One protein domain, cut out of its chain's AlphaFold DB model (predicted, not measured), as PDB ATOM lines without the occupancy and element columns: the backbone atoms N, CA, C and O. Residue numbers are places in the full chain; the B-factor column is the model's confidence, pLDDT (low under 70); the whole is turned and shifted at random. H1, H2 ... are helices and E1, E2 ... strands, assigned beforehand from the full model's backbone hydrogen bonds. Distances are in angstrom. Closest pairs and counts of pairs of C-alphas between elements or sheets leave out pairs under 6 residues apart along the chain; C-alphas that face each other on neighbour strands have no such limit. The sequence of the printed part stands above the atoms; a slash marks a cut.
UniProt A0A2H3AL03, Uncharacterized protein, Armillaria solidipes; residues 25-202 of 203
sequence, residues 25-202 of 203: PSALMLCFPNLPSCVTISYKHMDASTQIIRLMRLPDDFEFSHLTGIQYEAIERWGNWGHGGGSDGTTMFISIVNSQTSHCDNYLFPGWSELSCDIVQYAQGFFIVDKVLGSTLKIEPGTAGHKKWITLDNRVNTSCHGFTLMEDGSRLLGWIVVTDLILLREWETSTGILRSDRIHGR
ATOM      1  N   PRO A  25     -40.149  -9.799   0.933       50.69
ATOM      2  CA  PRO A  25     -39.256  -8.649   0.991       50.69
ATOM      3  C   PRO A  25     -37.806  -9.121   0.984       50.69
ATOM      4  O   PRO A  25     -37.463 -10.066   1.686       50.69
ATOM      5  N   SER A  26     -36.948  -8.474   0.198       47.25
ATOM      6  CA  SER A  26     -35.536  -8.843   0.001       47.25
ATOM      7  C   SER A  26     -34.739  -9.016   1.305       47.25
ATOM      8  O   SER A  26     -33.763  -9.764   1.336       47.25
ATOM      9  N   ALA A  27     -35.197  -8.411   2.407       46.09
ATOM     10  CA  ALA A  27     -34.704  -8.665   3.761       46.09
ATOM     11  C   ALA A  27     -34.850 -10.138   4.198       46.09
ATOM     12  O   ALA A  27     -33.941 -10.689   4.804       46.09
ATOM     13  N   LEU A  28     -35.939 -10.819   3.826       51.25
ATOM     14  CA  LEU A  28     -36.115 -12.253   4.070       51.25
ATOM     15  C   LEU A  28     -35.038 -13.072   3.350       51.25
ATOM     16  O   LEU A  28     -34.530 -14.029   3.916       51.25
ATOM     17  N   MET A  29     -34.623 -12.691   2.139       51.84
ATOM     18  CA  MET A  29     -33.580 -13.435   1.419       51.84
ATOM     19  C   MET A  29     -32.167 -13.254   1.995       51.84
ATOM     20  O   MET A  29     -31.342 -14.145   1.832       51.84
ATOM     21  N   LEU A  30     -31.874 -12.139   2.673       57.25
ATOM     22  CA  LEU A  30     -30.543 -11.875   3.245       57.25
ATOM     23  C   LEU A  30     -30.353 -12.458   4.649       57.25
ATOM     24  O   LEU A  30     -29.222 -12.630   5.100       57.25
ATOM     25  N   CYS A  31     -31.449 -12.733   5.345       64.62
ATOM     26  CA  CYS A  31     -31.422 -13.077   6.762       64.62
ATOM     27  C   CYS A  31     -31.564 -14.564   7.043       64.62
ATOM     28  O   CYS A  31     -31.359 -15.007   8.171       64.62
ATOM     29  N   PHE A  32     -31.878 -15.343   6.012       67.69
ATOM     30  CA  PHE A  32     -31.900 -16.788   6.109       67.69
ATOM     31  C   PHE A  32     -30.664 -17.377   5.430       67.69
ATOM     32  O   PHE A  32     -30.298 -16.933   4.341       67.69
ATOM     33  N   PRO A  33     -30.019 -18.382   6.041       64.94
ATOM     34  CA  PRO A  33     -28.967 -19.129   5.375       64.94
ATOM     35  C   PRO A  33     -29.468 -19.703   4.058       64.94
ATOM     36  O   PRO A  33     -30.531 -20.323   3.992       64.94
ATOM     37  N   ASN A  34     -28.660 -19.507   3.017       62.72
ATOM     38  CA  ASN A  34     -28.786 -20.237   1.765       62.72
ATOM     39  C   ASN A  34     -28.353 -21.677   2.030       62.72
ATOM     40  O   ASN A  34     -27.186 -22.035   1.880       62.72
ATOM     41  N   LEU A  35     -29.297 -22.482   2.508       62.91
ATOM     42  CA  LEU A  35     -29.055 -23.880   2.819       62.91
ATOM     43  C   LEU A  35     -29.067 -24.708   1.521       62.91
ATOM     44  O   LEU A  35     -29.881 -24.440   0.631       62.91
ATOM     45  N   PRO A  36     -28.177 -25.705   1.381       56.94
ATOM     46  CA  PRO A  36     -28.157 -26.567   0.205       56.94
ATOM     47  C   PRO A  36     -29.481 -27.335   0.059       56.94
ATOM     48  O   PRO A  36     -30.028 -27.845   1.036       56.94
ATOM     49  N   SER A  37     -29.977 -27.466  -1.176       53.22
ATOM     50  CA  SER A  37     -31.282 -28.078  -1.501       53.22
ATOM     51  C   SER A  37     -31.415 -29.567  -1.147       53.22
ATOM     52  O   SER A  37     -32.511 -30.113  -1.215       53.22
ATOM     53  N   CYS A  38     -30.318 -30.230  -0.765       46.09
ATOM     54  CA  CYS A  38     -30.284 -31.649  -0.400       46.09
ATOM     55  C   CYS A  38     -30.652 -31.944   1.063       46.09
ATOM     56  O   CYS A  38     -30.668 -33.111   1.448       46.09
ATOM     57  N   VAL A  39     -30.911 -30.929   1.892       56.75
ATOM     58  CA  VAL A  39     -31.188 -31.131   3.320       56.75
ATOM     59  C   VAL A  39     -32.684 -30.992   3.579       56.75
ATOM     60  O   VAL A  39     -33.273 -29.945   3.309       56.75
ATOM     61  N   THR A  40     -33.311 -32.034   4.134       54.53
ATOM     62  CA  THR A  40     -34.708 -31.984   4.592       54.53
ATOM     63  C   THR A  40     -34.808 -31.082   5.823       54.53
ATOM     64  O   THR A  40     -34.762 -31.539   6.963       54.53
ATOM     65  N   ILE A  41     -34.903 -29.777   5.592       63.44
ATOM     66  CA  ILE A  41     -35.034 -28.764   6.638       63.44
ATOM     67  C   ILE A  41     -36.519 -28.541   6.895       63.44
ATOM     68  O   ILE A  41     -37.245 -28.076   6.013       63.44
ATOM     69  N   SER A  42     -36.988 -28.827   8.111       67.12
ATOM     70  CA  SER A  42     -38.327 -28.393   8.513       67.12
ATOM     71  C   SER A  42     -38.278 -26.925   8.918       67.12
ATOM     72  O   SER A  42     -37.482 -26.552   9.788       67.12
ATOM     73  N   TYR A  43     -39.146 -26.105   8.331       72.38
ATOM     74  CA  TYR A  43     -39.305 -24.707   8.715       72.38
ATOM     75  C   TYR A  43     -40.669 -24.456   9.356       72.38
ATOM     76  O   TYR A  43     -41.687 -25.004   8.940       72.38
ATOM     77  N   LYS A  44     -40.683 -23.577  10.358       77.06
ATOM     78  CA  LYS A  44     -41.900 -23.003  10.937       77.06
ATOM     79  C   LYS A  44     -41.788 -21.483  10.918       77.06
ATOM     80  O   LYS A  44     -40.734 -20.941  11.252       77.06
ATOM     81  N   HIS A  45     -42.865 -20.813  10.522       78.31
ATOM     82  CA  HIS A  45     -42.967 -19.350  10.487       78.31
ATOM     83  C   HIS A  45     -43.979 -18.864  11.522       78.31
ATOM     84  O   HIS A  45     -44.967 -19.549  11.792       78.31
ATOM     85  N   MET A  46     -43.694 -17.714  12.126       79.81
ATOM     86  CA  MET A  46     -44.517 -17.067  13.148       79.81
ATOM     87  C   MET A  46     -44.438 -15.545  12.975       79.81
ATOM     88  O   MET A  46     -43.342 -15.013  12.799       79.81
ATOM     89  N   ASP A  47     -45.575 -14.854  13.067       78.12
ATOM     90  CA  ASP A  47     -45.659 -13.391  12.923       78.12
ATOM     91  C   ASP A  47     -45.835 -12.719  14.287       78.12
ATOM     92  O   ASP A  47     -46.878 -12.888  14.920       78.12
ATOM     93  N   ALA A  48     -44.842 -11.962  14.759       73.81
ATOM     94  CA  ALA A  48     -44.870 -11.260  16.044       73.81
ATOM     95  C   ALA A  48     -44.792  -9.742  15.830       73.81
ATOM     96  O   ALA A  48     -43.714  -9.175  15.656       73.81
ATOM     97  N   SER A  49     -45.943  -9.064  15.839       79.88
ATOM     98  CA  SER A  49     -46.037  -7.629  15.540       79.88
ATOM     99  C   SER A  49     -45.425  -7.307  14.167       79.88
ATOM    100  O   SER A  49     -45.931  -7.759  13.144       79.88
ATOM    101  N   THR A  50     -44.336  -6.544  14.122       78.44
ATOM    102  CA  THR A  50     -43.617  -6.143  12.906       78.44
ATOM    103  C   THR A  50     -42.460  -7.084  12.585       78.44
ATOM    104  O   THR A  50     -41.472  -6.680  11.975       78.44
ATOM    105  N   GLN A  51     -42.528  -8.327  13.055       78.12
ATOM    106  CA  GLN A  51     -41.424  -9.274  12.993       78.12
ATOM    107  C   GLN A  51     -41.898 -10.599  12.423       78.12
ATOM    108  O   GLN A  51     -42.972 -11.095  12.764       78.12
ATOM    109  N   ILE A  52     -41.043 -11.197  11.604       82.94
ATOM    110  CA  ILE A  52     -41.223 -12.536  11.062       82.94
ATOM    111  C   ILE A  52     -40.160 -13.418  11.706       82.94
ATOM    112  O   ILE A  52     -38.962 -13.196  11.523       82.94
ATOM    113  N   ILE A  53     -40.592 -14.417  12.469       83.94
ATOM    114  CA  ILE A  53     -39.717 -15.394  13.116       83.94
ATOM    115  C   ILE A  53     -39.728 -16.670  12.279       83.94
ATOM    116  O   ILE A  53     -40.776 -17.284  12.059       83.94
ATOM    117  N   ARG A  54     -38.547 -17.107  11.852       85.62
ATOM    118  CA  ARG A  54     -38.329 -18.377  11.163       85.62
ATOM    119  C   ARG A  54     -37.529 -19.310  12.048       85.62
ATOM    120  O   ARG A  54     -36.411 -18.997  12.448       85.62
ATOM    121  N   LEU A  55     -38.097 -20.479  12.297       86.38
ATOM    122  CA  LEU A  55     -37.440 -21.585  12.973       86.38
ATOM    123  C   LEU A  55     -37.042 -22.609  11.918       86.38
ATOM    124  O   LEU A  55     -37.889 -23.037  11.134       86.38
ATOM    125  N   MET A  56     -35.774 -22.990  11.892       85.31
ATOM    126  CA  MET A  56     -35.232 -24.015  11.010       85.31
ATOM    127  C   MET A  56     -34.600 -25.100  11.860       85.31
ATOM    128  O   MET A  56     -33.647 -24.851  12.599       85.31
ATOM    129  N   ARG A  57     -35.138 -26.312  11.750       83.81
ATOM    130  CA  ARG A  57     -34.519 -27.489  12.348       83.81
ATOM    131  C   ARG A  57     -33.392 -27.949  11.432       83.81
ATOM    132  O   ARG A  57     -33.633 -28.262  10.267       83.81
ATOM    133  N   LEU A  58     -32.181 -27.945  11.963       80.44
ATOM    134  CA  LEU A  58     -30.984 -28.427  11.298       80.44
ATOM    135  C   LEU A  58     -30.733 -29.877  11.734       80.44
ATOM    136  O   LEU A  58     -30.911 -30.189  12.919       80.44
ATOM    137  N   PRO A  59     -30.356 -30.763  10.800       73.38
ATOM    138  CA  PRO A  59     -30.022 -32.139  11.138       73.38
ATOM    139  C   PRO A  59     -28.735 -32.213  11.971       73.38
ATOM    140  O   PRO A  59     -27.951 -31.264  12.020       73.38
ATOM    141  N   ASP A  60     -28.528 -33.342  12.644       70.62
ATOM    142  CA  ASP A  60     -27.412 -33.532  13.582       70.62
ATOM    143  C   ASP A  60     -26.039 -33.510  12.895       70.62
ATOM    144  O   ASP A  60     -25.040 -33.133  13.503       70.62
ATOM    145  N   ASP A  61     -25.995 -33.891  11.619       70.94
ATOM    146  CA  ASP A  61     -24.813 -33.884  10.757       70.94
ATOM    147  C   ASP A  61     -24.636 -32.565   9.992       70.94
ATOM    148  O   ASP A  61     -23.766 -32.460   9.126       70.94
ATOM    149  N   PHE A  62     -25.440 -31.542  10.299       72.88
ATOM    150  CA  PHE A  62     -25.342 -30.252   9.638       72.88
ATOM    151  C   PHE A  62     -23.977 -29.605   9.884       72.88
ATOM    152  O   PHE A  62     -23.632 -29.229  11.008       72.88
ATOM    153  N   GLU A  63     -23.218 -29.389   8.812       72.94
ATOM    154  CA  GLU A  63     -21.983 -28.630   8.916       72.94
ATOM    155  C   GLU A  63     -22.286 -27.134   9.080       72.94
ATOM    156  O   GLU A  63     -22.785 -26.467   8.173       72.94
ATOM    157  N   PHE A  64     -21.901 -26.560  10.225       74.06
ATOM    158  CA  PHE A  64     -22.021 -25.115  10.473       74.06
ATOM    159  C   PHE A  64     -21.226 -24.251   9.478       74.06
ATOM    160  O   PHE A  64     -21.467 -23.049   9.380       74.06
ATOM    161  N   SER A  65     -20.322 -24.864   8.701       68.38
ATOM    162  CA  SER A  65     -19.659 -24.256   7.542       68.38
ATOM    163  C   SER A  65     -20.664 -23.713   6.514       68.38
ATOM    164  O   SER A  65     -20.364 -22.744   5.823       68.38
ATOM    165  N   HIS A  66     -21.884 -24.251   6.452       70.19
ATOM    166  CA  HIS A  66     -22.950 -23.763   5.575       70.19
ATOM    167  C   HIS A  66     -23.606 -22.451   6.044       70.19
ATOM    168  O   HIS A  66     -24.355 -21.844   5.281       70.19
ATOM    169  N   LEU A  67     -23.324 -21.972   7.262       73.00
ATOM    170  CA  LEU A  67     -23.802 -20.674   7.766       73.00
ATOM    171  C   LEU A  67     -22.840 -19.515   7.432       73.00
ATOM    172  O   LEU A  67     -22.921 -18.439   8.027       73.00
ATOM    173  N   THR A  68     -21.906 -19.708   6.494       68.69
ATOM    174  CA  THR A  68     -20.931 -18.682   6.094       68.69
ATOM    175  C   THR A  68     -21.598 -17.370   5.688       68.69
ATOM    176  O   THR A  68     -22.495 -17.352   4.850       68.69
ATOM    177  N   GLY A  69     -21.105 -16.261   6.244       70.06
ATOM    178  CA  GLY A  69     -21.602 -14.915   5.946       70.06
ATOM    179  C   GLY A  69     -22.771 -14.459   6.820       70.06
ATOM    180  O   GLY A  69     -23.161 -13.298   6.726       70.06
ATOM    181  N   ILE A  70     -23.288 -15.320   7.702       78.81
ATOM    182  CA  ILE A  70     -24.364 -14.974   8.632       78.81
ATOM    183  C   ILE A  70     -23.811 -14.858  10.044       78.81
ATOM    184  O   ILE A  70     -23.235 -15.798  10.589       78.81
ATOM    185  N   GLN A  71     -24.010 -13.691  10.652       82.94
ATOM    186  CA  GLN A  71     -23.753 -13.506  12.074       82.94
ATOM    187  C   GLN A  71     -24.926 -14.065  12.872       82.94
ATOM    188  O   GLN A  71     -26.078 -13.739  12.582       82.94
ATOM    189  N   TYR A  72     -24.620 -14.894  13.869       84.94
ATOM    190  CA  TYR A  72     -25.590 -15.457  14.798       84.94
ATOM    191  C   TYR A  72     -25.031 -15.491  16.222       84.94
ATOM    192  O   TYR A  72     -23.820 -15.573  16.429       84.94
ATOM    193  N   GLU A  73     -25.925 -15.463  17.207       86.88
ATOM    194  CA  GLU A  73     -25.605 -15.672  18.621       86.88
ATOM    195  C   GLU A  73     -25.978 -17.104  19.038       86.88
ATOM    196  O   GLU A  73     -27.053 -17.608  18.708       86.88
ATOM    197  N   ALA A  74     -25.088 -17.784  19.762       85.56
ATOM    198  CA  ALA A  74     -25.367 -19.120  20.278       85.56
ATOM    199  C   ALA A  74     -26.203 -19.041  21.566       85.56
ATOM    200  O   ALA A  74     -25.811 -18.401  22.539       85.56
ATOM    201  N   ILE A  75     -27.342 -19.726  21.582       86.69
ATOM    202  CA  ILE A  75     -28.140 -19.964  22.779       86.69
ATOM    203  C   ILE A  75     -27.570 -21.196  23.469       86.69
ATOM    204  O   ILE A  75     -27.728 -22.322  22.999       86.69
ATOM    205  N   GLU A  76     -26.922 -20.988  24.607       83.75
ATOM    206  CA  GLU A  76     -26.469 -22.085  25.455       83.75
ATOM    207  C   GLU A  76     -27.640 -22.611  26.284       83.75
ATOM    208  O   GLU A  76     -28.324 -21.847  26.971       83.75
ATOM    209  N   ARG A  77     -27.887 -23.922  26.239       77.88
ATOM    210  CA  ARG A  77     -28.888 -24.558  27.100       77.88
ATOM    211  C   ARG A  77     -28.449 -24.451  28.562       77.88
ATOM    212  O   ARG A  77     -27.302 -24.746  28.896       77.88
ATOM    213  N   TRP A  78     -29.367 -24.055  29.443       65.50
ATOM    214  CA  TRP A  78     -29.108 -23.990  30.882       65.50
ATOM    215  C   TRP A  78     -28.587 -25.337  31.416       65.50
ATOM    216  O   TRP A  78     -29.063 -26.394  31.019       65.50
ATOM    217  N   GLY A  79     -27.606 -25.322  32.322       58.72
ATOM    218  CA  GLY A  79     -27.169 -26.542  33.013       58.72
ATOM    219  C   GLY A  79     -26.437 -27.574  32.147       58.72
ATOM    220  O   GLY A  79     -26.639 -28.763  32.367       58.72
ATOM    221  N   ASN A  80     -25.617 -27.119  31.190       50.22
ATOM    222  CA  ASN A  80     -24.540 -27.846  30.498       50.22
ATOM    223  C   ASN A  80     -24.696 -29.381  30.501       50.22
ATOM    224  O   ASN A  80     -23.938 -30.101  31.157       50.22
ATOM    225  N   TRP A  81     -25.692 -29.898  29.777       49.78
ATOM    226  CA  TRP A  81     -25.637 -31.288  29.346       49.78
ATOM    227  C   TRP A  81     -24.529 -31.353  28.303       49.78
ATOM    228  O   TRP A  81     -24.746 -31.068  27.127       49.78
ATOM    229  N   GLY A  82     -23.313 -31.649  28.773       39.56
ATOM    230  CA  GLY A  82     -22.195 -31.978  27.902       39.56
ATOM    231  C   GLY A  82     -22.653 -33.007  26.881       39.56
ATOM    232  O   GLY A  82     -23.507 -33.826  27.210       39.56
ATOM    233  N   HIS A  83     -22.115 -32.911  25.665       42.22
ATOM    234  CA  HIS A  83     -22.369 -33.781  24.518       42.22
ATOM    235  C   HIS A  83     -22.470 -35.267  24.908       42.22
ATOM    236  O   HIS A  83     -21.517 -36.035  24.802       42.22
ATOM    237  N   GLY A  84     -23.633 -35.677  25.401       37.56
ATOM    238  CA  GLY A  84     -23.993 -37.056  25.627       37.56
ATOM    239  C   GLY A  84     -24.478 -37.540  24.284       37.56
ATOM    240  O   GLY A  84     -25.459 -37.002  23.778       37.56
ATOM    241  N   GLY A  85     -23.761 -38.495  23.696       35.84
ATOM    242  CA  GLY A  85     -24.081 -39.134  22.420       35.84
ATOM    243  C   GLY A  85     -25.383 -39.938  22.460       35.84
ATOM    244  O   GLY A  85     -25.372 -41.147  22.254       35.84
ATOM    245  N   GLY A  86     -26.491 -39.269  22.764       41.78
ATOM    246  CA  GLY A  86     -27.853 -39.702  22.510       41.78
ATOM    247  C   GLY A  86     -28.351 -38.957  21.276       41.78
ATOM    248  O   GLY A  86     -28.341 -37.732  21.238       41.78
ATOM    249  N   SER A  87     -28.752 -39.727  20.276       46.22
ATOM    250  CA  SER A  87     -29.125 -39.362  18.903       46.22
ATOM    251  C   SER A  87     -30.349 -38.427  18.737       46.22
ATOM    252  O   SER A  87     -30.970 -38.442  17.678       46.22
ATOM    253  N   ASP A  88     -30.733 -37.642  19.750       55.34
ATOM    254  CA  ASP A  88     -32.029 -36.933  19.777       55.34
ATOM    255  C   ASP A  88     -31.911 -35.395  19.823       55.34
ATOM    256  O   ASP A  88     -32.921 -34.680  19.818       55.34
ATOM    257  N   GLY A  89     -30.690 -34.865  19.928       59.88
ATOM    258  CA  GLY A  89     -30.430 -33.435  20.081       59.88
ATOM    259  C   GLY A  89     -30.196 -32.734  18.749       59.88
ATOM    260  O   GLY A  89     -29.047 -32.522  18.380       59.88
ATOM    261  N   THR A  90     -31.268 -32.299  18.088       77.75
ATOM    262  CA  THR A  90     -31.153 -31.488  16.866       77.75
ATOM    263  C   THR A  90     -30.704 -30.058  17.148       77.75
ATOM    264  O   THR A  90     -30.815 -29.544  18.262       77.75
ATOM    265  N   THR A  91     -30.195 -29.373  16.130       84.25
ATOM    266  CA  THR A  91     -29.891 -27.943  16.249       84.25
ATOM    267  C   THR A  91     -31.043 -27.131  15.685       84.25
ATOM    268  O   THR A  91     -31.588 -27.464  14.636       84.25
ATOM    269  N   MET A  92     -31.421 -26.043  16.353       88.38
ATOM    270  CA  MET A  92     -32.351 -25.080  15.775       88.38
ATOM    271  C   MET A  92     -31.631 -23.800  15.391       88.38
ATOM    272  O   MET A  92     -30.962 -23.184  16.213       88.38
ATOM    273  N   PHE A  93     -31.829 -23.365  14.155       87.56
ATOM    274  CA  PHE A  93     -31.508 -22.016  13.733       87.56
ATOM    275  C   PHE A  93     -32.773 -21.160  13.766       87.56
ATOM    276  O   PHE A  93     -33.804 -21.522  13.199       87.56
ATOM    277  N   ILE A  94     -32.699 -20.024  14.440       88.56
ATOM    278  CA  ILE A  94     -33.795 -19.077  14.610       88.56
ATOM    279  C   ILE A  94     -33.361 -17.788  13.934       88.56
ATOM    280  O   ILE A  94     -32.295 -17.267  14.234       88.56
ATOM    281  N   SER A  95     -34.191 -17.252  13.056       87.12
ATOM    282  CA  SER A  95     -33.961 -15.941  12.464       87.12
ATOM    283  C   SER A  95     -35.192 -15.079  12.655       87.12
ATOM    284  O   SER A  95     -36.313 -15.522  12.398       87.12
ATOM    285  N   ILE A  96     -34.981 -13.870  13.156       86.31
ATOM    286  CA  ILE A  96     -36.024 -12.887  13.403       86.31
ATOM    287  C   ILE A  96     -35.753 -11.710  12.490       86.31
ATOM    288  O   ILE A  96     -34.747 -11.019  12.634       86.31
ATOM    289  N   VAL A  97     -36.655 -11.495  11.545       83.19
ATOM    290  CA  VAL A  97     -36.563 -10.417  10.570       83.19
ATOM    291  C   VAL A  97     -37.534  -9.333  10.983       83.19
ATOM    292  O   VAL A  97     -38.733  -9.586  11.108       83.19
ATOM    293  N   ASN A  98     -37.035  -8.119  11.181       79.44
ATOM    294  CA  ASN A  98     -37.913  -6.972  11.325       79.44
ATOM    295  C   ASN A  98     -38.448  -6.594   9.930       79.44
ATOM    296  O   ASN A  98     -37.705  -6.439   8.965       79.44
ATOM    297  N   SER A  99     -39.767  -6.502   9.780       74.19
ATOM    298  CA  SER A  99     -40.398  -6.203   8.491       74.19
ATOM    299  C   SER A  99     -40.282  -4.722   8.108       74.19
ATOM    300  O   SER A  99     -40.594  -4.354   6.979       74.19
ATOM    301  N   GLN A 100     -39.876  -3.862   9.047       76.00
ATOM    302  CA  GLN A 100     -39.753  -2.411   8.879       76.00
ATOM    303  C   GLN A 100     -38.302  -1.958   8.741       76.00
ATOM    304  O   GLN A 100     -38.005  -1.030   7.993       76.00
ATOM    305  N   THR A 101     -37.394  -2.596   9.473       69.25
ATOM    306  CA  THR A 101     -35.956  -2.369   9.379       69.25
ATOM    307  C   THR A 101     -35.375  -3.652   8.822       69.25
ATOM    308  O   THR A 101     -35.640  -4.706   9.369       69.25
ATOM    309  N   SER A 102     -34.594  -3.623   7.742       70.69
ATOM    310  CA  SER A 102     -33.977  -4.824   7.139       70.69
ATOM    311  C   SER A 102     -32.936  -5.514   8.047       70.69
ATOM    312  O   SER A 102     -31.983  -6.124   7.569       70.69
ATOM    313  N   HIS A 103     -33.059  -5.317   9.357       78.69
ATOM    314  CA  HIS A 103     -32.272  -5.866  10.427       78.69
ATOM    315  C   HIS A 103     -32.791  -7.247  10.804       78.69
ATOM    316  O   HIS A 103     -34.002  -7.491  10.848       78.69
ATOM    317  N   CYS A 104     -31.840  -8.125  11.097       82.00
ATOM    318  CA  CYS A 104     -32.120  -9.510  11.383       82.00
ATOM    319  C   CYS A 104     -31.267 -10.001  12.527       82.00
ATOM    320  O   CYS A 104     -30.042  -9.862  12.515       82.00
ATOM    321  N   ASP A 105     -31.949 -10.621  13.475       86.38
ATOM    322  CA  ASP A 105     -31.344 -11.265  14.617       86.38
ATOM    323  C   ASP A 105     -31.351 -12.770  14.382       86.38
ATOM    324  O   ASP A 105     -32.413 -13.383  14.244       86.38
ATOM    325  N   ASN A 106     -30.165 -13.371  14.329       87.25
ATOM    326  CA  ASN A 106     -30.027 -14.808  14.133       87.25
ATOM    327  C   ASN A 106     -29.496 -15.470  15.397       87.25
ATOM    328  O   ASN A 106     -28.556 -14.983  16.029       87.25
ATOM    329  N   TYR A 107     -30.061 -16.624  15.721       87.19
ATOM    330  CA  TYR A 107     -29.672 -17.435  16.858       87.19
ATOM    331  C   TYR A 107     -29.466 -18.878  16.442       87.19
ATOM    332  O   TYR A 107     -30.223 -19.431  15.644       87.19
ATOM    333  N   LEU A 108     -28.464 -19.501  17.039       87.38
ATOM    334  CA  LEU A 108     -28.236 -20.930  16.935       87.38
ATOM    335  C   LEU A 108     -28.491 -21.547  18.302       87.38
ATOM    336  O   LEU A 108     -27.872 -21.138  19.275       87.38
ATOM    337  N   PHE A 109     -29.383 -22.528  18.389       88.19
ATOM    338  CA  PHE A 109     -29.671 -23.263  19.614       88.19
ATOM    339  C   PHE A 109     -29.271 -24.737  19.452       88.19
ATOM    340  O   PHE A 109     -30.080 -25.551  18.989       88.19
ATOM    341  N   PRO A 110     -28.016 -25.090  19.791       82.62
ATOM    342  CA  PRO A 110     -27.559 -26.475  19.796       82.62
ATOM    343  C   PRO A 110     -28.272 -27.297  20.875       82.62
ATOM    344  O   PRO A 110     -28.545 -26.802  21.970       82.62
ATOM    345  N   GLY A 111     -28.533 -28.576  20.593       78.19
ATOM    346  CA  GLY A 111     -29.143 -29.495  21.563       78.19
ATOM    347  C   GLY A 111     -30.623 -29.214  21.842       78.19
ATOM    348  O   GLY A 111     -31.129 -29.548  22.919       78.19
ATOM    349  N   TRP A 112     -31.312 -28.590  20.887       84.69
ATOM    350  CA  TRP A 112     -32.754 -28.423  20.919       84.69
ATOM    351  C   TRP A 112     -33.472 -29.741  20.589       84.69
ATOM    352  O   TRP A 112     -33.092 -30.496  19.695       84.69
ATOM    353  N   SER A 113     -34.569 -29.997  21.295       83.56
ATOM    354  CA  SER A 113     -35.431 -31.153  21.060       83.56
ATOM    355  C   SER A 113     -36.885 -30.774  21.304       83.56
ATOM    356  O   SER A 113     -37.190 -30.175  22.332       83.56
ATOM    357  N   GLU A 114     -37.791 -31.167  20.406       82.19
ATOM    358  CA  GLU A 114     -39.249 -30.982  20.557       82.19
ATOM    359  C   GLU A 114     -39.793 -31.671  21.819       82.19
ATOM    360  O   GLU A 114     -40.777 -31.239  22.425       82.19
ATOM    361  N   LEU A 115     -39.120 -32.738  22.259       82.50
ATOM    362  CA  LEU A 115     -39.498 -33.477  23.459       82.50
ATOM    363  C   LEU A 115     -39.228 -32.666  24.728       82.50
ATOM    364  O   LEU A 115     -40.009 -32.734  25.676       82.50
ATOM    365  N   SER A 116     -38.148 -31.882  24.753       83.56
ATOM    366  CA  SER A 116     -37.751 -31.118  25.937       83.56
ATOM    367  C   SER A 116     -38.069 -29.633  25.860       83.56
ATOM    368  O   SER A 116     -38.209 -29.012  26.904       83.56
ATOM    369  N   CYS A 117     -38.180 -29.053  24.670       87.75
ATOM    370  CA  CYS A 117     -38.234 -27.610  24.481       87.75
ATOM    371  C   CYS A 117     -39.464 -27.201  23.671       87.75
ATOM    372  O   CYS A 117     -39.633 -27.643  22.537       87.75
ATOM    373  N   ASP A 118     -40.253 -26.280  24.216       90.25
ATOM    374  CA  ASP A 118     -41.360 -25.639  23.508       90.25
ATOM    375  C   ASP A 118     -40.986 -24.208  23.119       90.25
ATOM    376  O   ASP A 118     -40.281 -23.510  23.851       90.25
ATOM    377  N   ILE A 119     -41.472 -23.759  21.962       90.88
ATOM    378  CA  ILE A 119     -41.388 -22.358  21.543       90.88
ATOM    379  C   ILE A 119     -42.787 -21.767  21.583       90.88
ATOM    380  O   ILE A 119     -43.683 -22.221  20.866       90.88
ATOM    381  N   VAL A 120     -42.953 -20.753  22.426       91.62
ATOM    382  CA  VAL A 120     -44.241 -20.132  22.726       91.62
ATOM    383  C   VAL A 120     -44.184 -18.670  22.322       91.62
ATOM    384  O   VAL A 120     -43.327 -17.921  22.785       91.62
ATOM    385  N   GLN A 121     -45.089 -18.264  21.445       89.44
ATOM    386  CA  GLN A 121     -45.123 -16.918  20.891       89.44
ATOM    387  C   GLN A 121     -46.013 -15.982  21.723       89.44
ATOM    388  O   GLN A 121     -47.011 -16.419  22.295       89.44
ATOM    389  N   TYR A 122     -45.675 -14.692  21.742       88.31
ATOM    390  CA  TYR A 122     -46.551 -13.600  22.180       88.31
ATOM    391  C   TYR A 122     -46.420 -12.400  21.224       88.31
ATOM    392  O   TYR A 122     -45.722 -12.476  20.212       88.31
ATOM    393  N   ALA A 123     -47.097 -11.286  21.515       84.50
ATOM    394  CA  ALA A 123     -47.242 -10.181  20.568       84.50
ATOM    395  C   ALA A 123     -45.915  -9.559  20.088       84.50
ATOM    396  O   ALA A 123     -45.860  -9.078  18.960       84.50
ATOM    397  N   GLN A 124     -44.859  -9.543  20.912       84.19
ATOM    398  CA  GLN A 124     -43.593  -8.857  20.585       84.19
ATOM    399  C   GLN A 124     -42.390  -9.789  20.380       84.19
ATOM    400  O   GLN A 124     -41.281  -9.303  20.160       84.19
ATOM    401  N   GLY A 125     -42.586 -11.104  20.464       87.69
ATOM    402  CA  GLY A 125     -41.497 -12.065  20.355       87.69
ATOM    403  C   GLY A 125     -41.927 -13.467  20.763       87.69
ATOM    404  O   GLY A 125     -43.073 -13.878  20.564       87.69
ATOM    405  N   PHE A 126     -41.005 -14.218  21.352       90.00
ATOM    406  CA  PHE A 126     -41.290 -15.565  21.827       90.00
ATOM    407  C   PHE A 126     -40.448 -15.938  23.044       90.00
ATOM    408  O   PHE A 126     -39.467 -15.281  23.393       90.00
ATOM    409  N   PHE A 127     -40.844 -17.026  23.687       92.12
ATOM    410  CA  PHE A 127     -40.083 -17.687  24.727       92.12
ATOM    411  C   PHE A 127     -39.720 -19.097  24.281       92.12
ATOM    412  O   PHE A 127     -40.517 -19.792  23.648       92.12
ATOM    413  N   ILE A 128     -38.525 -19.529  24.660       92.38
ATOM    414  CA  ILE A 128     -38.148 -20.938  24.678       92.38
ATOM    415  C   ILE A 128     -38.422 -21.448  26.091       92.38
ATOM    416  O   ILE A 128     -37.998 -20.825  27.063       92.38
ATOM    417  N   VAL A 129     -39.132 -22.561  26.227       92.25
ATOM    418  CA  VAL A 129     -39.431 -23.204  27.511       92.25
ATOM    419  C   VAL A 129     -38.792 -24.585  27.518       92.25
ATOM    420  O   VAL A 129     -39.181 -25.446  26.738       92.25
ATOM    421  N   ASP A 130     -37.821 -24.807  28.399       90.00
ATOM    422  CA  ASP A 130     -37.241 -26.123  28.651       90.00
ATOM    423  C   ASP A 130     -38.052 -26.839  29.739       90.00
ATOM    424  O   ASP A 130     -37.984 -26.506  30.927       90.00
ATOM    425  N   LYS A 131     -38.823 -27.839  29.316       87.06
ATOM    426  CA  LYS A 131     -39.683 -28.673  30.159       87.06
ATOM    427  C   LYS A 131     -38.911 -29.560  31.121       87.06
ATOM    428  O   LYS A 131     -39.446 -29.923  32.160       87.06
ATOM    429  N   VAL A 132     -37.691 -29.949  30.765       84.50
ATOM    430  CA  VAL A 132     -36.872 -30.867  31.568       84.50
ATOM    431  C   VAL A 132     -36.189 -30.102  32.691       84.50
ATOM    432  O   VAL A 132     -36.138 -30.565  33.830       84.50
ATOM    433  N   LEU A 133     -35.668 -28.920  32.373       84.94
ATOM    434  CA  LEU A 133     -34.959 -28.081  33.335       84.94
ATOM    435  C   LEU A 133     -35.895 -27.167  34.123       84.94
ATOM    436  O   LEU A 133     -35.511 -26.668  35.182       84.94
ATOM    437  N   GLY A 134     -37.115 -26.958  33.627       88.50
ATOM    438  CA  GLY A 134     -38.030 -25.980  34.183       88.50
ATOM    439  C   GLY A 134     -37.459 -24.585  34.076       88.50
ATOM    440  O   GLY A 134     -37.375 -23.887  35.078       88.50
ATOM    441  N   SER A 135     -37.033 -24.190  32.881       90.31
ATOM    442  CA  SER A 135     -36.475 -22.864  32.640       90.31
ATOM    443  C   SER A 135     -37.037 -22.246  31.375       90.31
ATOM    444  O   SER A 135     -37.414 -22.948  30.440       90.31
ATOM    445  N   THR A 136     -37.060 -20.922  31.318       92.62
ATOM    446  CA  THR A 136     -37.499 -20.182  30.142       92.62
ATOM    447  C   THR A 136     -36.481 -19.137  29.710       92.62
ATOM    448  O   THR A 136     -35.769 -18.566  30.535       92.62
ATOM    449  N   LEU A 137     -36.402 -18.904  28.405       92.19
ATOM    450  CA  LEU A 137     -35.575 -17.888  27.780       92.19
ATOM    451  C   LEU A 137     -36.462 -16.977  26.941       92.19
ATOM    452  O   LEU A 137     -37.095 -17.440  25.993       92.19
ATOM    453  N   LYS A 138     -36.481 -15.688  27.268       91.62
ATOM    454  CA  LYS A 138     -37.170 -14.672  26.471       91.62
ATOM    455  C   LYS A 138     -36.307 -14.274  25.277       91.62
ATOM    456  O   LYS A 138     -35.115 -14.013  25.443       91.62
ATOM    457  N   ILE A 139     -36.908 -14.197  24.094       86.81
ATOM    458  CA  ILE A 139     -36.252 -13.702  22.886       86.81
ATOM    459  C   ILE A 139     -37.125 -12.626  22.241       86.81
ATOM    460  O   ILE A 139     -38.221 -12.890  21.749       86.81
ATOM    461  N   GLU A 140     -36.585 -11.412  22.238       82.38
ATOM    462  CA  GLU A 140     -37.103 -10.243  21.534       82.38
ATOM    463  C   GLU A 140     -36.049  -9.802  20.509       82.38
ATOM    464  O   GLU A 140     -34.850  -9.912  20.784       82.38
ATOM    465  N   PRO A 141     -36.443  -9.330  19.323       72.44
ATOM    466  CA  PRO A 141     -35.483  -8.761  18.393       72.44
ATOM    467  C   PRO A 141     -35.094  -7.335  18.771       72.44
ATOM    468  O   PRO A 141     -35.817  -6.612  19.461       72.44
ATOM    469  N   GLY A 142     -33.911  -6.935  18.320       68.62
ATOM    470  CA  GLY A 142     -33.275  -5.668  18.661       68.62
ATOM    471  C   GLY A 142     -32.743  -5.597  20.096       68.62
ATOM    472  O   GLY A 142     -32.068  -4.626  20.440       68.62
ATOM    473  N   THR A 143     -32.987  -6.606  20.941       65.19
ATOM    474  CA  THR A 143     -32.350  -6.708  22.257       65.19
ATOM    475  C   THR A 143     -31.041  -7.482  22.125       65.19
ATOM    476  O   THR A 143     -31.016  -8.709  22.217       65.19
ATOM    477  N   ALA A 144     -29.943  -6.761  21.897       52.25
ATOM    478  CA  ALA A 144     -28.602  -7.320  22.024       52.25
ATOM    479  C   ALA A 144     -28.215  -7.398  23.512       52.25
ATOM    480  O   ALA A 144     -28.283  -6.393  24.223       52.25
ATOM    481  N   GLY A 145     -27.790  -8.570  23.989       55.09
ATOM    482  CA  GLY A 145     -27.262  -8.736  25.348       55.09
ATOM    483  C   GLY A 145     -27.789  -9.959  26.097       55.09
ATOM    484  O   GLY A 145     -28.775 -10.572  25.699       55.09
ATOM    485  N   HIS A 146     -27.089 -10.292  27.190       55.50
ATOM    486  CA  HIS A 146     -27.202 -11.516  27.997       55.50
ATOM    487  C   HIS A 146     -28.625 -12.073  28.127       55.50
ATOM    488  O   HIS A 146     -29.379 -11.735  29.044       55.50
ATOM    489  N   LYS A 147     -28.942 -13.014  27.239       73.19
ATOM    490  CA  LYS A 147     -30.161 -13.810  27.280       73.19
ATOM    491  C   LYS A 147     -30.041 -14.798  28.426       73.19
ATOM    492  O   LYS A 147     -29.426 -15.857  28.310       73.19
ATOM    493  N   LYS A 148     -30.557 -14.405  29.585       84.31
ATOM    494  CA  LYS A 148     -30.481 -15.218  30.791       84.31
ATOM    495  C   LYS A 148     -31.698 -16.127  30.875       84.31
ATOM    496  O   LYS A 148     -32.833 -15.659  30.842       84.31
ATOM    497  N   TRP A 149     -31.443 -17.416  31.049       89.88
ATOM    498  CA  TRP A 149     -32.477 -18.365  31.432       89.88
ATOM    499  C   TRP A 149     -33.032 -18.031  32.815       89.88
ATOM    500  O   TRP A 149     -32.291 -17.753  33.762       89.88
ATOM    501  N   ILE A 150     -34.349 -18.094  32.926       91.12
ATOM    502  CA  ILE A 150     -35.095 -17.910  34.162       91.12
ATOM    503  C   ILE A 150     -35.613 -19.277  34.592       91.12
ATOM    504  O   ILE A 150     -36.302 -19.946  33.825       91.12
ATOM    505  N   THR A 151     -35.275 -19.704  35.805       91.44
ATOM    506  CA  THR A 151     -35.813 -20.940  36.384       91.44
ATOM    507  C   THR A 151     -37.256 -20.713  36.811       91.44
ATOM    508  O   THR A 151     -37.552 -19.739  37.492       91.44
ATOM    509  N   LEU A 152     -38.140 -21.626  36.433       91.00
ATOM    510  CA  LEU A 152     -39.538 -21.649  36.830       91.00
ATOM    511  C   LEU A 152     -39.672 -22.365  38.180       91.00
ATOM    512  O   LEU A 152     -39.227 -23.508  38.345       91.00
ATOM    513  N   ASP A 153     -40.291 -21.693  39.148       85.50
ATOM    514  CA  ASP A 153     -40.544 -22.232  40.483       85.50
ATOM    515  C   ASP A 153     -41.343 -23.536  40.429       85.50
ATOM    516  O   ASP A 153     -42.169 -23.762  39.540       85.50
ATOM    517  N   ASN A 154     -41.080 -24.403  41.411       75.12
ATOM    518  CA  ASN A 154     -41.588 -25.776  41.498       75.12
ATOM    519  C   ASN A 154     -41.214 -26.688  40.320       75.12
ATOM    520  O   ASN A 154     -41.702 -27.816  40.277       75.12
ATOM    521  N   ARG A 155     -40.298 -26.227  39.452       68.44
ATOM    522  CA  ARG A 155     -39.850 -26.847  38.201       68.44
ATOM    523  C   ARG A 155     -41.012 -27.193  37.267       68.44
ATOM    524  O   ARG A 155     -42.137 -27.514  37.652       68.44
ATOM    525  N   VAL A 156     -40.729 -27.146  35.975       69.88
ATOM    526  CA  VAL A 156     -41.616 -27.779  35.007       69.88
ATOM    527  C   VAL A 156     -41.370 -29.273  35.118       69.88
ATOM    528  O   VAL A 156     -40.232 -29.726  35.038       69.88
ATOM    529  N   ASN A 157     -42.430 -30.039  35.349       65.06
ATOM    530  CA  ASN A 157     -42.335 -31.476  35.169       65.06
ATOM    531  C   ASN A 157     -42.421 -31.766  33.670       65.06
ATOM    532  O   ASN A 157     -43.209 -31.143  32.957       65.06
ATOM    533  N   THR A 158     -41.703 -32.790  33.209       62.44
ATOM    534  CA  THR A 158     -41.816 -33.329  31.841       62.44
ATOM    535  C   THR A 158     -43.239 -33.766  31.468       62.44
ATOM    536  O   THR A 158     -43.514 -34.024  30.303       62.44
ATOM    537  N   SER A 159     -44.154 -33.820  32.440       70.44
ATOM    538  CA  SER A 159     -45.586 -34.069  32.265       70.44
ATOM    539  C   SER A 159     -46.404 -32.851  31.812       70.44
ATOM    540  O   SER A 159     -47.605 -32.995  31.587       70.44
ATOM    541  N   CYS A 160     -45.829 -31.643  31.737       82.25
ATOM    542  CA  CYS A 160     -46.529 -30.512  31.126       82.25
ATOM    543  C   CYS A 160     -46.782 -30.821  29.648       82.25
ATOM    544  O   CYS A 160     -45.846 -31.020  28.878       82.25
ATOM    545  N   HIS A 161     -48.057 -30.854  29.265       84.69
ATOM    546  CA  HIS A 161     -48.469 -31.164  27.899       84.69
ATOM    547  C   HIS A 161     -48.218 -30.010  26.935       84.69
ATOM    548  O   HIS A 161     -48.065 -30.240  25.739       84.69
ATOM    549  N   GLY A 162     -48.203 -28.781  27.440       86.81
ATOM    550  CA  GLY A 162     -47.904 -27.611  26.639       86.81
ATOM    551  C   GLY A 162     -47.959 -26.328  27.450       86.81
ATOM    552  O   GLY A 162     -48.265 -26.330  28.650       86.81
ATOM    553  N   PHE A 163     -47.649 -25.243  26.750       91.94
ATOM    554  CA  PHE A 163     -47.600 -23.895  27.289       91.94
ATOM    555  C   PHE A 163     -48.305 -22.907  26.372       91.94
ATOM    556  O   PHE A 163     -48.368 -23.085  25.156       91.94
ATOM    557  N   THR A 164     -48.773 -21.820  26.968       93.00
ATOM    558  CA  THR A 164     -49.196 -20.610  26.270       93.00
ATOM    559  C   THR A 164     -48.719 -19.390  27.047       93.00
ATOM    560  O   THR A 164     -48.483 -19.462  28.254       93.00
ATOM    561  N   LEU A 165     -48.581 -18.260  26.367       92.69
ATOM    562  CA  LEU A 165     -48.284 -16.975  26.994       92.69
ATOM    563  C   LEU A 165     -49.532 -16.100  27.009       92.69
ATOM    564  O   LEU A 165     -50.410 -16.232  26.153       92.69
ATOM    565  N   MET A 166     -49.595 -15.189  27.977       91.75
ATOM    566  CA  MET A 166     -50.460 -14.018  27.858       91.75
ATOM    567  C   MET A 166     -49.964 -13.113  26.724       91.75
ATOM    568  O   MET A 166     -48.783 -13.125  26.382       91.75
ATOM    569  N   GLU A 167     -50.866 -12.322  26.143       87.75
ATOM    570  CA  GLU A 167     -50.582 -11.478  24.972       87.75
ATOM    571  C   GLU A 167     -49.401 -10.519  25.194       87.75
ATOM    572  O   GLU A 167     -48.578 -10.317  24.301       87.75
ATOM    573  N   ASP A 168     -49.284  -9.990  26.412       88.88
ATOM    574  CA  ASP A 168     -48.217  -9.087  26.848       88.88
ATOM    575  C   ASP A 168     -46.902  -9.800  27.216       88.88
ATOM    576  O   ASP A 168     -45.924  -9.150  27.579       88.88
ATOM    577  N   GLY A 169     -46.871 -11.134  27.158       90.06
ATOM    578  CA  GLY A 169     -45.717 -11.947  27.530       90.06
ATOM    579  C   GLY A 169     -45.373 -11.911  29.021       90.06
ATOM    580  O   GLY A 169     -44.300 -12.385  29.391       90.06
ATOM    581  N   SER A 170     -46.234 -11.367  29.889       92.50
ATOM    582  CA  SER A 170     -45.958 -11.213  31.327       92.50
ATOM    583  C   SER A 170     -46.154 -12.502  32.125       92.50
ATOM    584  O   SER A 170     -45.547 -12.681  33.187       92.50
ATOM    585  N   ARG A 171     -46.990 -13.416  31.617       94.44
ATOM    586  CA  ARG A 171     -47.289 -14.692  32.274       94.44
ATOM    587  C   ARG A 171     -47.209 -15.865  31.315       94.44
ATOM    588  O   ARG A 171     -47.720 -15.804  30.196       94.44
ATOM    589  N   LEU A 172     -46.609 -16.938  31.811       94.75
ATOM    590  CA  LEU A 172     -46.531 -18.243  31.177       94.75
ATOM    591  C   LEU A 172     -47.546 -19.164  31.847       94.75
ATOM    592  O   LEU A 172     -47.514 -19.350  33.061       94.75
ATOM    593  N   LEU A 173     -48.428 -19.752  31.051       93.25
ATOM    594  CA  LEU A 173     -49.421 -20.722  31.491       93.25
ATOM    595  C   LEU A 173     -49.014 -22.102  30.986       93.25
ATOM    596  O   LEU A 173     -48.827 -22.284  29.786       93.25
ATOM    597  N   GLY A 174     -48.892 -23.072  31.884       91.69
ATOM    598  CA  GLY A 174     -48.661 -24.475  31.543       91.69
ATOM    599  C   GLY A 174     -49.807 -25.346  32.032       91.69
ATOM    600  O   GLY A 174     -50.415 -25.057  33.066       91.69
ATOM    601  N   TRP A 175     -50.100 -26.422  31.306       90.50
ATOM    602  CA  TRP A 175     -51.111 -27.395  31.717       90.50
ATOM    603  C   TRP A 175     -50.566 -28.816  31.752       90.50
ATOM    604  O   TRP A 175     -49.799 -29.254  30.893       90.50
ATOM    605  N   ILE A 176     -51.017 -29.554  32.758       88.31
ATOM    606  CA  ILE A 176     -50.768 -30.981  32.927       88.31
ATOM    607  C   ILE A 176     -52.122 -31.674  32.839       88.31
ATOM    608  O   ILE A 176     -53.060 -31.281  33.531       88.31
ATOM    609  N   VAL A 177     -52.213 -32.697  31.993       84.25
ATOM    610  CA  VAL A 177     -53.402 -33.528  31.837       84.25
ATOM    611  C   VAL A 177     -53.146 -34.827  32.582       84.25
ATOM    612  O   VAL A 177     -52.192 -35.552  32.311       84.25
ATOM    613  N   VAL A 178     -54.000 -35.099  33.553       81.94
ATOM    614  CA  VAL A 178     -54.115 -36.367  34.268       81.94
ATOM    615  C   VAL A 178     -55.490 -36.930  33.915       81.94
ATOM    616  O   VAL A 178     -56.377 -36.154  33.567       81.94
ATOM    617  N   THR A 179     -55.670 -38.253  33.976       82.31
ATOM    618  CA  THR A 179     -56.827 -39.008  33.452       82.31
ATOM    619  C   THR A 179     -58.195 -38.312  33.583       82.31
ATOM    620  O   THR A 179     -58.962 -38.370  32.630       82.31
ATOM    621  N   ASP A 180     -58.456 -37.579  34.677       82.81
ATOM    622  CA  ASP A 180     -59.707 -36.829  34.899       82.81
ATOM    623  C   ASP A 180     -59.514 -35.369  35.375       82.81
ATOM    624  O   ASP A 180     -60.468 -34.700  35.785       82.81
ATOM    625  N   LEU A 181     -58.278 -34.855  35.354       85.88
ATOM    626  CA  LEU A 181     -57.918 -33.551  35.919       85.88
ATOM    627  C   LEU A 181     -56.953 -32.788  35.012       85.88
ATOM    628  O   LEU A 181     -55.985 -33.338  34.494       85.88
ATOM    629  N   ILE A 182     -57.167 -31.482  34.899       86.44
ATOM    630  CA  ILE A 182     -56.232 -30.538  34.297       86.44
ATOM    631  C   ILE A 182     -55.684 -29.655  35.413       86.44
ATOM    632  O   ILE A 182     -56.431 -28.918  36.059       86.44
ATOM    633  N   LEU A 183     -54.374 -29.719  35.638       88.12
ATOM    634  CA  LEU A 183     -53.668 -28.778  36.503       88.12
ATOM    635  C   LEU A 183     -53.125 -27.644  35.636       88.12
ATOM    636  O   LEU A 183     -52.254 -27.869  34.797       88.12
ATOM    637  N   LEU A 184     -53.642 -26.439  35.852       90.88
ATOM    638  CA  LEU A 184     -53.145 -25.201  35.269       90.88
ATOM    639  C   LEU A 184     -52.178 -24.538  36.239       90.88
ATOM    640  O   LEU A 184     -52.502 -24.345  37.412       90.88
ATOM    641  N   ARG A 185     -51.013 -24.164  35.727       91.56
ATOM    642  CA  ARG A 185     -49.977 -23.441  36.455       91.56
ATOM    643  C   ARG A 185     -49.655 -22.143  35.744       91.56
ATOM    644  O   ARG A 185     -49.568 -22.115  34.517       91.56
ATOM    645  N   GLU A 186     -49.467 -21.086  36.514       94.12
ATOM    646  CA  GLU A 186     -49.158 -19.752  36.012       94.12
ATOM    647  C   GLU A 186     -47.860 -19.242  36.632       94.12
ATOM    648  O   GLU A 186     -47.769 -19.110  37.852       94.12
ATOM    649  N   TRP A 187     -46.884 -18.900  35.795       95.00
ATOM    650  CA  TRP A 187     -45.616 -18.300  36.206       95.00
ATOM    651  C   TRP A 187     -45.491 -16.871  35.689       95.00
ATOM    652  O   TRP A 187     -45.887 -16.562  34.565       95.00
ATOM    653  N   GLU A 188     -44.885 -16.003  36.491       95.31
ATOM    654  CA  GLU A 188     -44.421 -14.694  36.040       95.31
ATOM    655  C   GLU A 188     -43.146 -14.859  35.207       95.31
ATOM    656  O   GLU A 188     -42.157 -15.414  35.678       95.31
ATOM    657  N   THR A 189     -43.145 -14.377  33.966       91.44
ATOM    658  CA  THR A 189     -42.059 -14.650  33.006       91.44
ATOM    659  C   THR A 189     -40.764 -13.909  33.317       91.44
ATOM    660  O   THR A 189     -39.698 -14.359  32.909       91.44
ATOM    661  N   SER A 190     -40.833 -12.789  34.041       90.44
ATOM    662  CA  SER A 190     -39.671 -11.965  34.402       90.44
ATOM    663  C   SER A 190     -38.876 -12.515  35.587       90.44
ATOM    664  O   SER A 190     -37.680 -12.251  35.698       90.44
ATOM    665  N   THR A 191     -39.528 -13.271  36.472       91.69
ATOM    666  CA  THR A 191     -38.933 -13.796  37.712       91.69
ATOM    667  C   THR A 191     -38.905 -15.318  37.757       91.69
ATOM    668  O   THR A 191     -38.086 -15.884  38.474       91.69
ATOM    669  N   GLY A 192     -39.786 -15.976  37.002       91.31
ATOM    670  CA  GLY A 192     -40.029 -17.412  37.063       91.31
ATOM    671  C   GLY A 192     -40.882 -17.844  38.253       91.31
ATOM    672  O   GLY A 192     -41.102 -19.039  38.438       91.31
ATOM    673  N   ILE A 193     -41.385 -16.899  39.055       93.38
ATOM    674  CA  ILE A 193     -42.151 -17.202  40.265       93.38
ATOM    675  C   ILE A 193     -43.523 -17.756  39.895       93.38
ATOM    676  O   ILE A 193     -44.240 -17.192  39.062       93.38
ATOM    677  N   LEU A 194     -43.913 -18.836  40.566       92.56
ATOM    678  CA  LEU A 194     -45.236 -19.428  40.429       92.56
ATOM    679  C   LEU A 194     -46.281 -18.541  41.122       92.56
ATOM    680  O   LEU A 194     -46.213 -18.288  42.324       92.56
ATOM    681  N   ARG A 195     -47.262 -18.065  40.357       92.38
ATOM    682  CA  ARG A 195     -48.323 -17.163  40.823       92.38
ATOM    683  C   ARG A 195     -49.583 -17.906  41.245       92.38
ATOM    684  O   ARG A 195     -50.234 -17.496  42.205       92.38
ATOM    685  N   SER A 196     -49.957 -18.965  40.531       88.62
ATOM    686  CA  SER A 196     -51.189 -19.706  40.800       88.62
ATOM    687  C   SER A 196     -51.102 -21.134  40.276       88.62
ATOM    688  O   SER A 196     -50.640 -21.346  39.159       88.62
ATOM    689  N   ASP A 197     -51.635 -22.068  41.065       88.25
ATOM    690  CA  ASP A 197     -51.941 -23.438  40.657       88.25
ATOM    691  C   ASP A 197     -53.452 -23.659  40.797       88.25
ATOM    692  O   ASP A 197     -54.038 -23.364  41.845       88.25
ATOM    693  N   ARG A 198     -54.102 -24.152  39.739       86.50
ATOM    694  CA  ARG A 198     -55.547 -24.417  39.703       86.50
ATOM    695  C   ARG A 198     -55.821 -25.801  39.144       86.50
ATOM    696  O   ARG A 198     -55.332 -26.149  38.076       86.50
ATOM    697  N   ILE A 199     -56.644 -26.570  39.845       84.38
ATOM    698  CA  ILE A 199     -57.076 -27.898  39.406       84.38
ATOM    699  C   ILE A 199     -58.493 -27.784  38.848       84.38
ATOM    700  O   ILE A 199     -59.386 -27.256  39.509       84.38
ATOM    701  N   HIS A 200     -58.696 -28.300  37.642       79.94
ATOM    702  CA  HIS A 200     -59.989 -28.380  36.976       79.94
ATOM    703  C   HIS A 200     -60.310 -29.838  36.654       79.94
ATOM    704  O   HIS A 200     -59.513 -30.516  36.017       79.94
ATOM    705  N   GLY A 201     -61.484 -30.324  37.048       70.69
ATOM    706  CA  GLY A 201     -61.956 -31.657  36.677       70.69
ATOM    707  C   GLY A 201     -63.373 -31.917  37.158       70.69
ATOM    708  O   GLY A 201     -63.941 -31.117  37.907       70.69
ATOM    709  N   ARG A 202     -63.951 -33.034  36.709       58.00
ATOM    710  CA  ARG A 202     -65.155 -33.582  37.337       58.00
ATOM    711  C   ARG A 202     -64.718 -34.305  38.608       58.00
ATOM    712  O   ARG A 202     -63.955 -35.259  38.520       58.00
TER     713      ARG A 202
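Overview. This is residues 25 to 202 of the 203 residues of an uncharacterized protein of Armillaria solidipes (UniProt A0A2H3AL03). Three antiparallel sheets are stacked in a row, only partly face to face: the three-stranded sheet E5 E6 E7 is in the middle, with the four-stranded sheets E1 E2 E3 E4 and E8 E9 E10 E11 on its two sides. The short helix H1 packs on the first sheet, over E3, and there are two long loops: residues 68 to 89 lead from the short helix H2 to E3, and residues 140 to 159 lead from E7 to E8. The printed part has 178 residues, with two named helices and eleven named strands in the order H1 E1 E2 H2 E3 E4 E5 E6 E7 E8 E9 E10 E11; the class is mostly strand. It is compact, with a radius of gyration of the C-alphas of 17.1 A, and spans 54 by 41 by 29 A.

Arrangement. Begin with the twisted sheet of E1, residues 42 to 48, E2, 51 to 58, E3, 90 to 98, and E4, 104 to 112, in that order. Look for N 46 and O 53, 3.0 A apart, between E1 and E2, N 54 and O 95, 2.8 A, between E2 and E3, and N 94 and O 107, 2.8 A, between E3 and E4. H1, residues 26 to 31, is on this sheet over E3 at a height of 9.0 A; the closest C-alphas of the two are Leu 28 and Val 97, 6.8 A. H2, residues 64 to 67, is not on it. Both O i to N i+4 pairs of H1 are within hydrogen-bond range; H2 is too short for one. Next comes the meander, each strand the antiparallel neighbour of the one before, of E5, 117 to 122, E6, 125 to 130, and E7, 135 to 139, with N 120 and O 127 at 2.9 A and N 128 and O 137 at 2.9 A. It is face to face with the first sheet, 10.4 A centre to centre where they face, strands at 22 degrees. The second meander, E8, 160 to 165, E9, 171 to 178, E10, 181 to 188, and E11, 194 to 201, completes the stack of sheets, three face to face in turn; the parts of it and of the sheet E5 E6 E7 that face each other are 9.4 A centre to centre, with strands at 51 degrees. Its pairs include N 164 and O 173, 2.9 A, N 174 and O 185, 2.9 A, and N 184 and O 198, 2.8 A. The closest C-alphas of E5 and E8 are Val 120 and Thr 164, 6.1 A.

Along the chain. Find C-alpha 26 at (-35.536, -8.843, 0.001), where H1 begins. The longest strands by residues are E3, 26.0 A from first to last C-alpha, and E4, 21.2 A; E10 is 23.2 A, E9 22.8 A and E2 21.9 A. E11 ends with C-alpha 201 at (-61.956, -31.657, 36.677).

Size, cuts and confidence. The C-alphas of Gly 69 and Arg 202 are the two farthest apart, 56.8 A. The printed part has no cut. The links H2 to E3 and E7 to E8 are long. Mean pLDDT of the printed part is 78.0; 43 residues are under 70, among them 25 to 42 and 78 to 89.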